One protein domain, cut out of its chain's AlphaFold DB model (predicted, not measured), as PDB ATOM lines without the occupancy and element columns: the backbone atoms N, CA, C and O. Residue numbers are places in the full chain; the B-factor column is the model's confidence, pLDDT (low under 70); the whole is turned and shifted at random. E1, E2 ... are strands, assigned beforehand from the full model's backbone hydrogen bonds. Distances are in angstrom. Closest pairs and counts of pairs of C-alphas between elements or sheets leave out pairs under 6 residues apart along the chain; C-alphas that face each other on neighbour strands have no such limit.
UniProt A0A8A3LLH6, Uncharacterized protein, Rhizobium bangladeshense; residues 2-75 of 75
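AT A GLANCE: This is residues 2 to 75 of the 75 residues of an uncharacterized protein of Rhizobium bangladeshense (UniProt A0A8A3LLH6). This domain has little regular structure: a small compact body of loops round a three-stranded sheet, from which a long tail, residues 55 to 75, sticks out and makes the length. The printed part has 74 residues, of which 12 are in named elements, E1, E2 and E3; the class is all strand, with no named helix. The antiparallel sheet runs E2 E1 E3. The whole is extended, with a radius of gyration of the C-alphas of 20.5 A and spans of 66 by 26 by 24 A.

IN THESE COORDINATES: After residues 2 to 16, E1 is residues 17 to 20, 10.0 A long, from C-alpha 17 at (176.189, 99.743, 148.067). E2 is residues 26 to 29, 9.6 A. E3 is residues 49 to 52, 10.8 A, ending at C-alpha 52 at (181.017, 98.770, 148.222).

HOW THE PARTS SIT: E1, the inner strand, forms a hairpin with E2, antiparallel at 144 degrees, with N 29 and O 17 2.8 A apart. E1 and E3 are antiparallel at 154 degrees, with N 18 and O 51 2.9 A apart. E2 and E3 are apart.

THE WHOLE: The body without residues 55 to 75 spans 29 by 25 by 17 A. The link E2 to E3 is long, and the printed part has no cut. Residue 2 and residues 61 to 75 have pLDDT under 70.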
ATOM      1  N   THR A   2     189.143 101.953 145.355       68.62
ATOM      2  CA  THR A   2     187.831 101.330 145.128       68.62
ATOM      3  C   THR A   2     187.450 101.515 143.663       68.62
ATOM      4  O   THR A   2     187.262 102.637 143.204       68.62
ATOM      5  N   THR A   3     187.403 100.412 142.919       88.19
ATOM      6  CA  THR A   3     187.031 100.391 141.499       88.19
ATOM      7  C   THR A   3     185.524 100.178 141.370       88.19
ATOM      8  O   THR A   3     184.955  99.347 142.078       88.19
ATOM      9  N   TRP A   4     184.880 100.920 140.468       94.06
ATOM     10  CA  TRP A   4     183.473 100.722 140.119       94.06
ATOM     11  C   TRP A   4     183.287  99.417 139.340       94.06
ATOM     12  O   TRP A   4     184.023  99.146 138.393       94.06
ATOM     13  N   ASN A   5     182.296  98.620 139.730       96.06
ATOM     14  CA  ASN A   5     181.914  97.401 139.031       96.06
ATOM     15  C   ASN A   5     180.675  97.663 138.164       96.06
ATOM     16  O   ASN A   5     179.649  98.124 138.665       96.06
ATOM     17  N   HIS A   6     180.778  97.371 136.869       95.81
ATOM     18  CA  HIS A   6     179.704  97.551 135.889       95.81
ATOM     19  C   HIS A   6     178.772  96.335 135.766       95.81
ATOM     20  O   HIS A   6     177.703  96.444 135.172       95.81
ATOM     21  N   ASP A   7     179.133  95.191 136.352       96.06
ATOM     22  CA  ASP A   7     178.241  94.039 136.476       96.06
ATOM     23  C   ASP A   7     177.324  94.221 137.693       96.06
ATOM     24  O   ASP A   7     177.695  93.938 138.836       96.06
ATOM     25  N   ILE A   8     176.108  94.711 137.444       94.50
ATOM     26  CA  ILE A   8     175.096  94.943 138.482       94.50
ATOM     27  C   ILE A   8     174.612  93.635 139.113       94.50
ATOM     28  O   ILE A   8     174.223  93.624 140.282       94.50
ATOM     29  N   SER A   9     174.664  92.517 138.386       94.00
ATOM     30  CA  SER A   9     174.221  91.222 138.906       94.00
ATOM     31  C   SER A   9     175.140  90.700 140.015       94.00
ATOM     32  O   SER A   9     174.670  90.033 140.940       94.00
ATOM     33  N   ALA A  10     176.419  91.092 139.977       95.50
ATOM     34  CA  ALA A  10     177.422  90.791 140.995       95.50
ATOM     35  C   ALA A  10     177.316  91.666 142.258       95.50
ATOM     36  O   ALA A  10     178.044  91.440 143.228       95.50
ATOM     37  N   ALA A  11     176.443  92.678 142.268       95.00
ATOM     38  CA  ALA A  11     176.287  93.550 143.421       95.00
ATOM     39  C   ALA A  11     175.684  92.794 144.621       95.00
ATOM     40  O   ALA A  11     174.687  92.078 144.482       95.00
ATOM     41  N   PRO A  12     176.244  92.970 145.830       95.38
ATOM     42  CA  PRO A  12     175.750  92.297 147.020       95.38
ATOM     43  C   PRO A  12     174.356  92.809 147.400       95.38
ATOM     44  O   PRO A  12     174.140  94.009 147.568       95.38
ATOM     45  N   LYS A  13     173.409  91.881 147.558       95.75
ATOM     46  CA  LYS A  13     171.986  92.164 147.835       95.75
ATOM     47  C   LYS A  13     171.634  92.140 149.329       95.75
ATOM     48  O   LYS A  13     170.478  92.326 149.702       95.75
ATOM     49  N   ASP A  14     172.615  91.880 150.183       95.44
ATOM     50  CA  ASP A  14     172.512  91.749 151.641       95.44
ATOM     51  C   ASP A  14     172.982  93.000 152.405       95.44
ATOM     52  O   ASP A  14     172.754  93.110 153.608       95.44
ATOM     53  N   LYS A  15     173.608  93.966 151.722       93.69
ATOM     54  CA  LYS A  15     174.180  95.180 152.323       93.69
ATOM     55  C   LYS A  15     173.971  96.414 151.454       93.69
ATOM     56  O   LYS A  15     173.501  96.332 150.322       93.69
ATOM     57  N   ARG A  16     174.317  97.577 152.011       95.25
ATOM     58  CA  ARG A  16     174.316  98.833 151.260       95.25
ATOM     59  C   ARG A  16     175.463  98.856 150.257       95.25
ATOM     60  O   ARG A  16     176.562  98.373 150.537       95.25
ATOM     61  N   VAL A  17     175.204  99.474 149.117       96.12
ATOM     62  CA  VAL A  17     176.189  99.743 148.067       96.12
ATOM     63  C   VAL A  17     176.041 101.183 147.610       96.12
ATOM     64  O   VAL A  17     174.963 101.766 147.708       96.12
ATOM     65  N   TRP A  18     177.118 101.763 147.101       96.19
ATOM     66  CA  TRP A  18     177.010 102.953 146.271       96.19
ATOM     67  C   TRP A  18     176.652 102.519 144.860       96.19
ATOM     68  O   TRP A  18     177.261 101.590 144.334       96.19
ATOM     69  N   ILE A  19     175.702 103.205 144.242       96.31
ATOM     70  CA  ILE A  19     175.385 103.047 142.825       96.31
ATOM     71  C   ILE A  19     175.594 104.362 142.097       96.31
ATOM     72  O   ILE A  19     175.552 105.431 142.708       96.31
ATOM     73  N   VAL A  20     175.767 104.270 140.786       95.88
ATOM     74  CA  VAL A  20     175.634 105.404 139.876       95.88
ATOM     75  C   VAL A  20     174.491 105.138 138.901       95.88
ATOM     76  O   VAL A  20     174.358 104.037 138.362       95.88
ATOM     77  N   THR A  21     173.622 106.123 138.703       94.12
ATOM     78  CA  THR A  21     172.504 106.036 137.755       94.12
ATOM     79  C   THR A  21     172.931 106.480 136.355       94.12
ATOM     80  O   THR A  21     173.994 107.071 136.163       94.12
ATOM     81  N   LYS A  22     172.070 106.257 135.354       92.19
ATOM     82  CA  LYS A  22     172.302 106.713 133.970       92.19
ATOM     83  C   LYS A  22     172.476 108.232 133.842       92.19
ATOM     84  O   LYS A  22     173.143 108.680 132.920       92.19
ATOM     85  N   CYS A  23     171.903 109.017 134.758       89.88
ATOM     86  CA  CYS A  23     172.072 110.473 134.799       89.88
ATOM     87  C   CYS A  23     173.309 110.929 135.595       89.88
ATOM     88  O   CYS A  23     173.484 112.122 135.820       89.88
ATOM     89  N   GLY A  24     174.168 109.999 136.028       91.56
ATOM     90  CA  GLY A  24     175.402 110.304 136.753       91.56
ATOM     91  C   GLY A  24     175.211 110.579 138.247       91.56
ATOM     92  O   GLY A  24     176.173 110.943 138.921       91.56
ATOM     93  N   LEU A  25     174.005 110.388 138.794       93.69
ATOM     94  CA  LEU A  25     173.768 110.533 140.228       93.69
ATOM     95  C   LEU A  25     174.418 109.372 140.983       93.69
ATOM     96  O   LEU A  25     174.105 108.211 140.718       93.69
ATOM     97  N   VAL A  26     175.269 109.692 141.960       95.00
ATOM     98  CA  VAL A  26     175.870 108.721 142.881       95.00
ATOM     99  C   VAL A  26     175.115 108.743 144.204       95.00
ATOM    100  O   VAL A  26     175.036 109.780 144.857       95.00
ATOM    101  N   THR A  27     174.560 107.605 144.611       95.06
ATOM    102  CA  THR A  27     173.724 107.516 145.818       95.06
ATOM    103  C   THR A  27     173.904 106.170 146.523       95.06
ATOM    104  O   THR A  27     174.157 105.165 145.845       95.06
ATOM    105  N   PRO A  28     173.822 106.099 147.866       95.44
ATOM    106  CA  PRO A  28     173.848 104.826 148.557       95.44
ATOM    107  C   PRO A  28     172.460 104.185 148.480       95.44
ATOM    108  O   PRO A  28     171.439 104.828 148.715       95.44
ATOM    109  N   THR A  29     172.413 102.895 148.181       95.88
ATOM    110  CA  THR A  29     171.168 102.134 148.046       95.88
ATOM    111  C   THR A  29     171.302 100.746 148.677       95.88
ATOM    112  O   THR A  29     172.364 100.359 149.170       95.88
ATOM    113  N   TYR A  30     170.204 100.000 148.690       96.31
ATOM    114  CA  TYR A  30     170.112  98.611 149.124       96.31
ATOM    115  C   TYR A  30     169.094  97.863 148.255       96.31
ATOM    116  O   TYR A  30     168.205  98.468 147.647       96.31
ATOM    117  N   TRP A  31     169.224  96.540 148.190       96.00
ATOM    118  CA  TRP A  31     168.313  95.693 147.426       96.00
ATOM    119  C   TRP A  31     166.982  95.497 148.159       96.00
ATOM    120  O   TRP A  31     166.951  95.124 149.335       96.00
ATOM    121  N   VAL A  32     165.866  95.698 147.462       94.94
ATOM    122  CA  VAL A  32     164.513  95.481 147.985       94.94
ATOM    123  C   VAL A  32     163.988  94.154 147.450       94.94
ATOM    124  O   VAL A  32     163.526  94.072 146.314       94.94
ATOM    125  N   LYS A  33     164.016  93.107 148.286       93.56
ATOM    126  CA  LYS A  33     163.613  91.743 147.888       93.56
ATOM    127  C   LYS A  33     162.189  91.662 147.333       93.56
ATOM    128  O   LYS A  33     161.974  90.973 146.352       93.56
ATOM    129  N   SER A  34     161.233  92.387 147.920       93.31
ATOM    130  CA  SER A  34     159.827  92.348 147.489       93.31
ATOM    131  C   SER A  34     159.574  92.954 146.108       93.31
ATOM    132  O   SER A  34     158.540  92.677 145.510       93.31
ATOM    133  N   ARG A  35     160.485  93.800 145.615       90.88
ATOM    134  CA  ARG A  35     160.382  94.456 144.302       90.88
ATOM    135  C   ARG A  35     161.394  93.928 143.294       90.88
ATOM    136  O   ARG A  35     161.362  94.367 142.154       90.88
ATOM    137  N   GLU A  36     162.311  93.074 143.747       92.06
ATOM    138  CA  GLU A  36     163.488  92.646 142.992       92.06
ATOM    139  C   GLU A  36     164.203  93.825 142.310       92.06
ATOM    140  O   GLU A  36     164.542  93.779 141.131       92.06
ATOM    141  N   ALA A  37     164.401  94.913 143.066       93.12
ATOM    142  CA  ALA A  37     164.962  96.160 142.553       93.12
ATOM    143  C   ALA A  37     165.788  96.908 143.610       93.12
ATOM    144  O   ALA A  37     165.617  96.718 144.819       93.12
ATOM    145  N   TRP A  38     166.661  97.806 143.152       94.06
ATOM    146  CA  TRP A  38     167.401  98.728 144.014       94.06
ATOM    147  C   TRP A  38     166.494  99.848 144.534       94.06
ATOM    148  O   TRP A  38     165.716 100.441 143.785       94.06
ATOM    149  N   ALA A  39     166.594 100.157 145.827       93.62
ATOM    150  CA  ALA A  39     165.830 101.238 146.439       93.62
ATOM    151  C   ALA A  39     166.164 102.604 145.808       93.62
ATOM    152  O   ALA A  39     167.323 102.908 145.523       93.62
ATOM    153  N   GLY A  40     165.145 103.448 145.634       90.19
ATOM    154  CA  GLY A  40     165.301 104.805 145.100       90.19
ATOM    155  C   GLY A  40     165.423 104.900 143.576       90.19
ATOM    156  O   GLY A  40     165.476 106.014 143.066       90.19
ATOM    157  N   LEU A  41     165.435 103.774 142.856       90.62
ATOM    158  CA  LEU A  41     165.347 103.753 141.394       90.62
ATOM    159  C   LEU A  41     163.896 103.627 140.921       90.62
ATOM    160  O   LEU A  41     163.040 103.092 141.636       90.62
ATOM    161  N   GLY A  42     163.623 104.127 139.714       85.06
ATOM    162  CA  GLY A  42     162.339 103.930 139.052       85.06
ATOM    163  C   GLY A  42     162.052 102.453 138.769       85.06
ATOM    164  O   GLY A  42     162.935 101.595 138.769       85.06
ATOM    165  N   THR A  43     160.785 102.129 138.511       80.69
ATOM    166  CA  THR A  43     160.383 100.770 138.124       80.69
ATOM    167  C   THR A  43     161.133 100.342 136.857       80.69
ATOM    168  O   THR A  43     161.044 101.029 135.842       80.69
ATOM    169  N   LYS A  44     161.829  99.196 136.901       82.12
ATOM    170  CA  LYS A  44     162.705  98.671 135.825       82.12
ATOM    171  C   LYS A  44     163.950  99.518 135.525       82.12
ATOM    172  O   LYS A  44     164.594  99.305 134.499       82.12
ATOM    173  N   GLU A  45     164.303 100.465 136.388       88.69
ATOM    174  CA  GLU A  45     165.584 101.150 136.273       88.69
ATOM    175  C   GLU A  45     166.678 100.382 137.008       88.69
ATOM    176  O   GLU A  45     166.528  99.981 138.163       88.69
ATOM    177  N   GLU A  46     167.807 100.224 136.324       92.38
ATOM    178  CA  GLU A  46     169.021  99.647 136.880       92.38
ATOM    179  C   GLU A  46     170.149 100.688 136.873       92.38
ATOM    180  O   GLU A  46     170.217 101.535 135.967       92.38
ATOM    181  N   PRO A  47     171.034 100.654 137.882       95.56
ATOM    182  CA  PRO A  47     172.228 101.485 137.897       95.56
ATOM    183  C   PRO A  47     173.214 101.053 136.800       95.56
ATOM    184  O   PRO A  47     173.122  99.952 136.270       95.56
ATOM    185  N   ILE A  48     174.178 101.912 136.459       96.94
ATOM    186  CA  ILE A  48     175.211 101.607 135.446       96.94
ATOM    187  C   ILE A  48     176.484 101.005 136.050       96.94
ATOM    188  O   ILE A  48     177.276 100.381 135.345       96.94
ATOM    189  N   ALA A  49     176.713 101.242 137.343       97.06
ATOM    190  CA  ALA A  49     177.795 100.645 138.109       97.06
ATOM    191  C   ALA A  49     177.488 100.701 139.608       97.06
ATOM    192  O   ALA A  49     176.652 101.492 140.065       97.06
ATOM    193  N   TRP A  50     178.209  99.895 140.377       96.81
ATOM    194  CA  TRP A  50     178.156  99.880 141.831       96.81
ATOM    195  C   TRP A  50     179.555  99.801 142.446       96.81
ATOM    196  O   TRP A  50     180.524  99.405 141.800       96.81
ATOM    197  N   GLN A  51     179.665 100.170 143.718       96.00
ATOM    198  CA  GLN A  51     180.848  99.915 144.537       96.00
ATOM    199  C   GLN A  51     180.438  99.643 145.997       96.00
ATOM    200  O   GLN A  51     179.335 100.020 146.415       96.00
ATOM    201  N   PRO A  52     181.300  99.003 146.809       94.88
ATOM    202  CA  PRO A  52     181.017  98.770 148.222       94.88
ATOM    203  C   PRO A  52     180.737 100.068 148.986       94.88
ATOM    204  O   PRO A  52     181.463 101.053 148.850       94.88
ATOM    205  N   TYR A  53     179.702 100.063 149.828       93.88
ATOM    206  CA  TYR A  53     179.444 101.166 150.748       93.88
ATOM    207  C   TYR A  53     180.438 101.117 151.914       93.88
ATOM    208  O   TYR A  53     180.396 100.200 152.734       93.88
ATOM    209  N   VAL A  54     181.337 102.098 151.980       89.00
ATOM    210  CA  VAL A  54     182.325 102.230 153.058       89.00
ATOM    211  C   VAL A  54     181.809 103.228 154.089       89.00
ATOM    212  O   VAL A  54     181.618 104.402 153.780       89.00
ATOM    213  N   VAL A  55     181.599 102.762 155.321       83.94
ATOM    214  CA  VAL A  55     181.373 103.640 156.475       83.94
ATOM    215  C   VAL A  55     182.739 103.983 157.063       83.94
ATOM    216  O   VAL A  55     183.469 103.059 157.431       83.94
ATOM    217  N   PRO A  56     183.118 105.269 157.154       81.88
ATOM    218  CA  PRO A  56     184.355 105.637 157.819       81.88
ATOM    219  C   PRO A  56     184.269 105.247 159.294       81.88
ATOM    220  O   PRO A  56     183.305 105.575 159.987       81.88
ATOM    221  N   VAL A  57     185.290 104.548 159.776       82.56
ATOM    222  CA  VAL A  57     185.471 104.318 161.208       82.56
ATOM    223  C   VAL A  57     186.191 105.537 161.765       82.56
ATOM    224  O   VAL A  57     187.242 105.918 161.248       82.56
ATOM    225  N   TYR A  58     185.620 106.165 162.795       78.31
ATOM    226  CA  TYR A  58     186.303 107.245 163.498       78.31
ATOM    227  C   TYR A  58     187.604 106.682 164.091       78.31
ATOM    228  O   TYR A  58     187.538 105.685 164.819       78.31
ATOM    229  N   PRO A  59     188.779 107.259 163.783       80.38
ATOM    230  CA  PRO A  59     190.006 106.833 164.433       80.38
ATOM    231  C   PRO A  59     189.826 107.108 165.923       80.38
ATOM    232  O   PRO A  59     189.516 108.238 166.294       80.38
ATOM    233  N   ALA A  60     189.942 106.080 166.770       72.69
ATOM    234  CA  ALA A  60     189.848 106.259 168.216       72.69
ATOM    235  C   ALA A  60     190.700 107.474 168.632       72.69
ATOM    236  O   ALA A  60     191.789 107.651 168.070       72.69
ATOM    237  N   PRO A  61     190.218 108.334 169.552       67.31
ATOM    238  CA  PRO A  61     190.989 109.493 169.972       67.31
ATOM    239  C   PRO A  61     192.371 109.007 170.399       67.31
ATOM    240  O   PRO A  61     192.471 108.029 171.144       67.31
ATOM    241  N   ASN A  62     193.423 109.646 169.873       66.81
ATOM    242  CA  ASN A  62     194.800 109.342 170.251       66.81
ATOM    243  C   ASN A  62     194.841 109.212 171.787       66.81
ATOM    244  O   ASN A  62     194.400 110.151 172.458       66.81
ATOM    245  N   PRO A  63     195.311 108.090 172.364       61.69
ATOM    246  CA  PRO A  63     195.344 107.926 173.814       61.69
ATOM    247  C   PRO A  63     196.078 109.075 174.533       61.69
ATOM    248  O   PRO A  63     195.751 109.371 175.680       61.69
ATOM    249  N   GLU A  64     196.982 109.797 173.858       57.69
ATOM    250  CA  GLU A  64     197.646 110.994 174.402       57.69
ATOM    251  C   GLU A  64     196.751 112.244 174.492       57.69
ATOM    252  O   GLU A  64     197.002 113.127 175.316       57.69
ATOM    253  N   ALA A  65     195.691 112.345 173.684       58.00
ATOM    254  CA  ALA A  65     194.795 113.504 173.680       58.00
ATOM    255  C   ALA A  65     193.907 113.568 174.939       58.00
ATOM    256  O   ALA A  65     193.525 114.652 175.374       58.00
ATOM    257  N   THR A  66     193.649 112.424 175.581       55.22
ATOM    258  CA  THR A  66     192.751 112.312 176.746       55.22
ATOM    259  C   THR A  66     193.323 112.951 178.024       55.22
ATOM    260  O   THR A  66     192.579 113.251 178.958       55.22
ATOM    261  N   ILE A  67     194.636 113.209 178.096       57.47
ATOM    262  CA  ILE A  67     195.282 113.689 179.333       57.47
ATOM    263  C   ILE A  67     195.111 115.208 179.534       57.47
ATOM    264  O   ILE A  67     195.136 115.683 180.669       57.47
ATOM    265  N   ARG A  68     194.872 115.996 178.477       56.12
ATOM    266  CA  ARG A  68     194.913 117.472 178.578       56.12
ATOM    267  C   ARG A  68     193.619 118.144 179.048       56.12
ATOM    268  O   ARG A  68     193.642 119.341 179.327       56.12
ATOM    269  N   GLU A  69     192.516 117.411 179.185       54.66
ATOM    270  CA  GLU A  69     191.196 118.014 179.442       54.66
ATOM    271  C   GLU A  69     190.700 117.902 180.893       54.66
ATOM    272  O   GLU A  69     189.733 118.560 181.272       54.66
ATOM    273  N   ARG A  70     191.389 117.145 181.762       55.12
ATOM    274  CA  ARG A  70     191.010 117.023 183.186       55.12
ATOM    275  C   ARG A  70     191.570 118.113 184.108       55.12
ATOM    276  O   ARG A  70     191.148 118.180 185.256       55.12
ATOM    277  N   THR A  71     192.446 118.999 183.632       56.06
ATOM    278  CA  THR A  71     193.094 120.032 184.475       56.06
ATOM    279  C   THR A  71     192.399 121.403 184.440       56.06
ATOM    280  O   THR A  71     192.908 122.356 185.019       56.06
ATOM    281  N   ARG A  72     191.246 121.551 183.769       57.00
ATOM    282  CA  ARG A  72     190.545 122.847 183.626       57.00
ATOM    283  C   ARG A  72     189.137 122.877 184.230       57.00
ATOM    284  O   ARG A  72     188.220 123.422 183.625       57.00
ATOM    285  N   ARG A  73     188.947 122.315 185.425       54.59
ATOM    286  CA  ARG A  73     187.803 122.690 186.273       54.59
ATOM    287  C   ARG A  73     188.319 123.440 187.504       54.59
ATOM    288  O   ARG A  73     188.967 122.799 188.326       54.59
ATOM    289  N   PRO A  74     188.097 124.762 187.620       56.38
ATOM    290  CA  PRO A  74     188.262 125.445 188.895       56.38
ATOM    291  C   PRO A  74     187.140 125.018 189.859       56.38
ATOM    292  O   PRO A  74     186.040 124.687 189.410       56.38
ATOM    293  N   LEU A  75     187.492 124.957 191.150       52.97
ATOM    294  CA  LEU A  75     186.614 124.681 192.295       52.97
ATOM    295  C   LEU A  75     185.519 125.741 192.452       52.97
ATOM    296  O   LEU A  75     185.821 126.925 192.178       52.97
TER     297      LEU A  75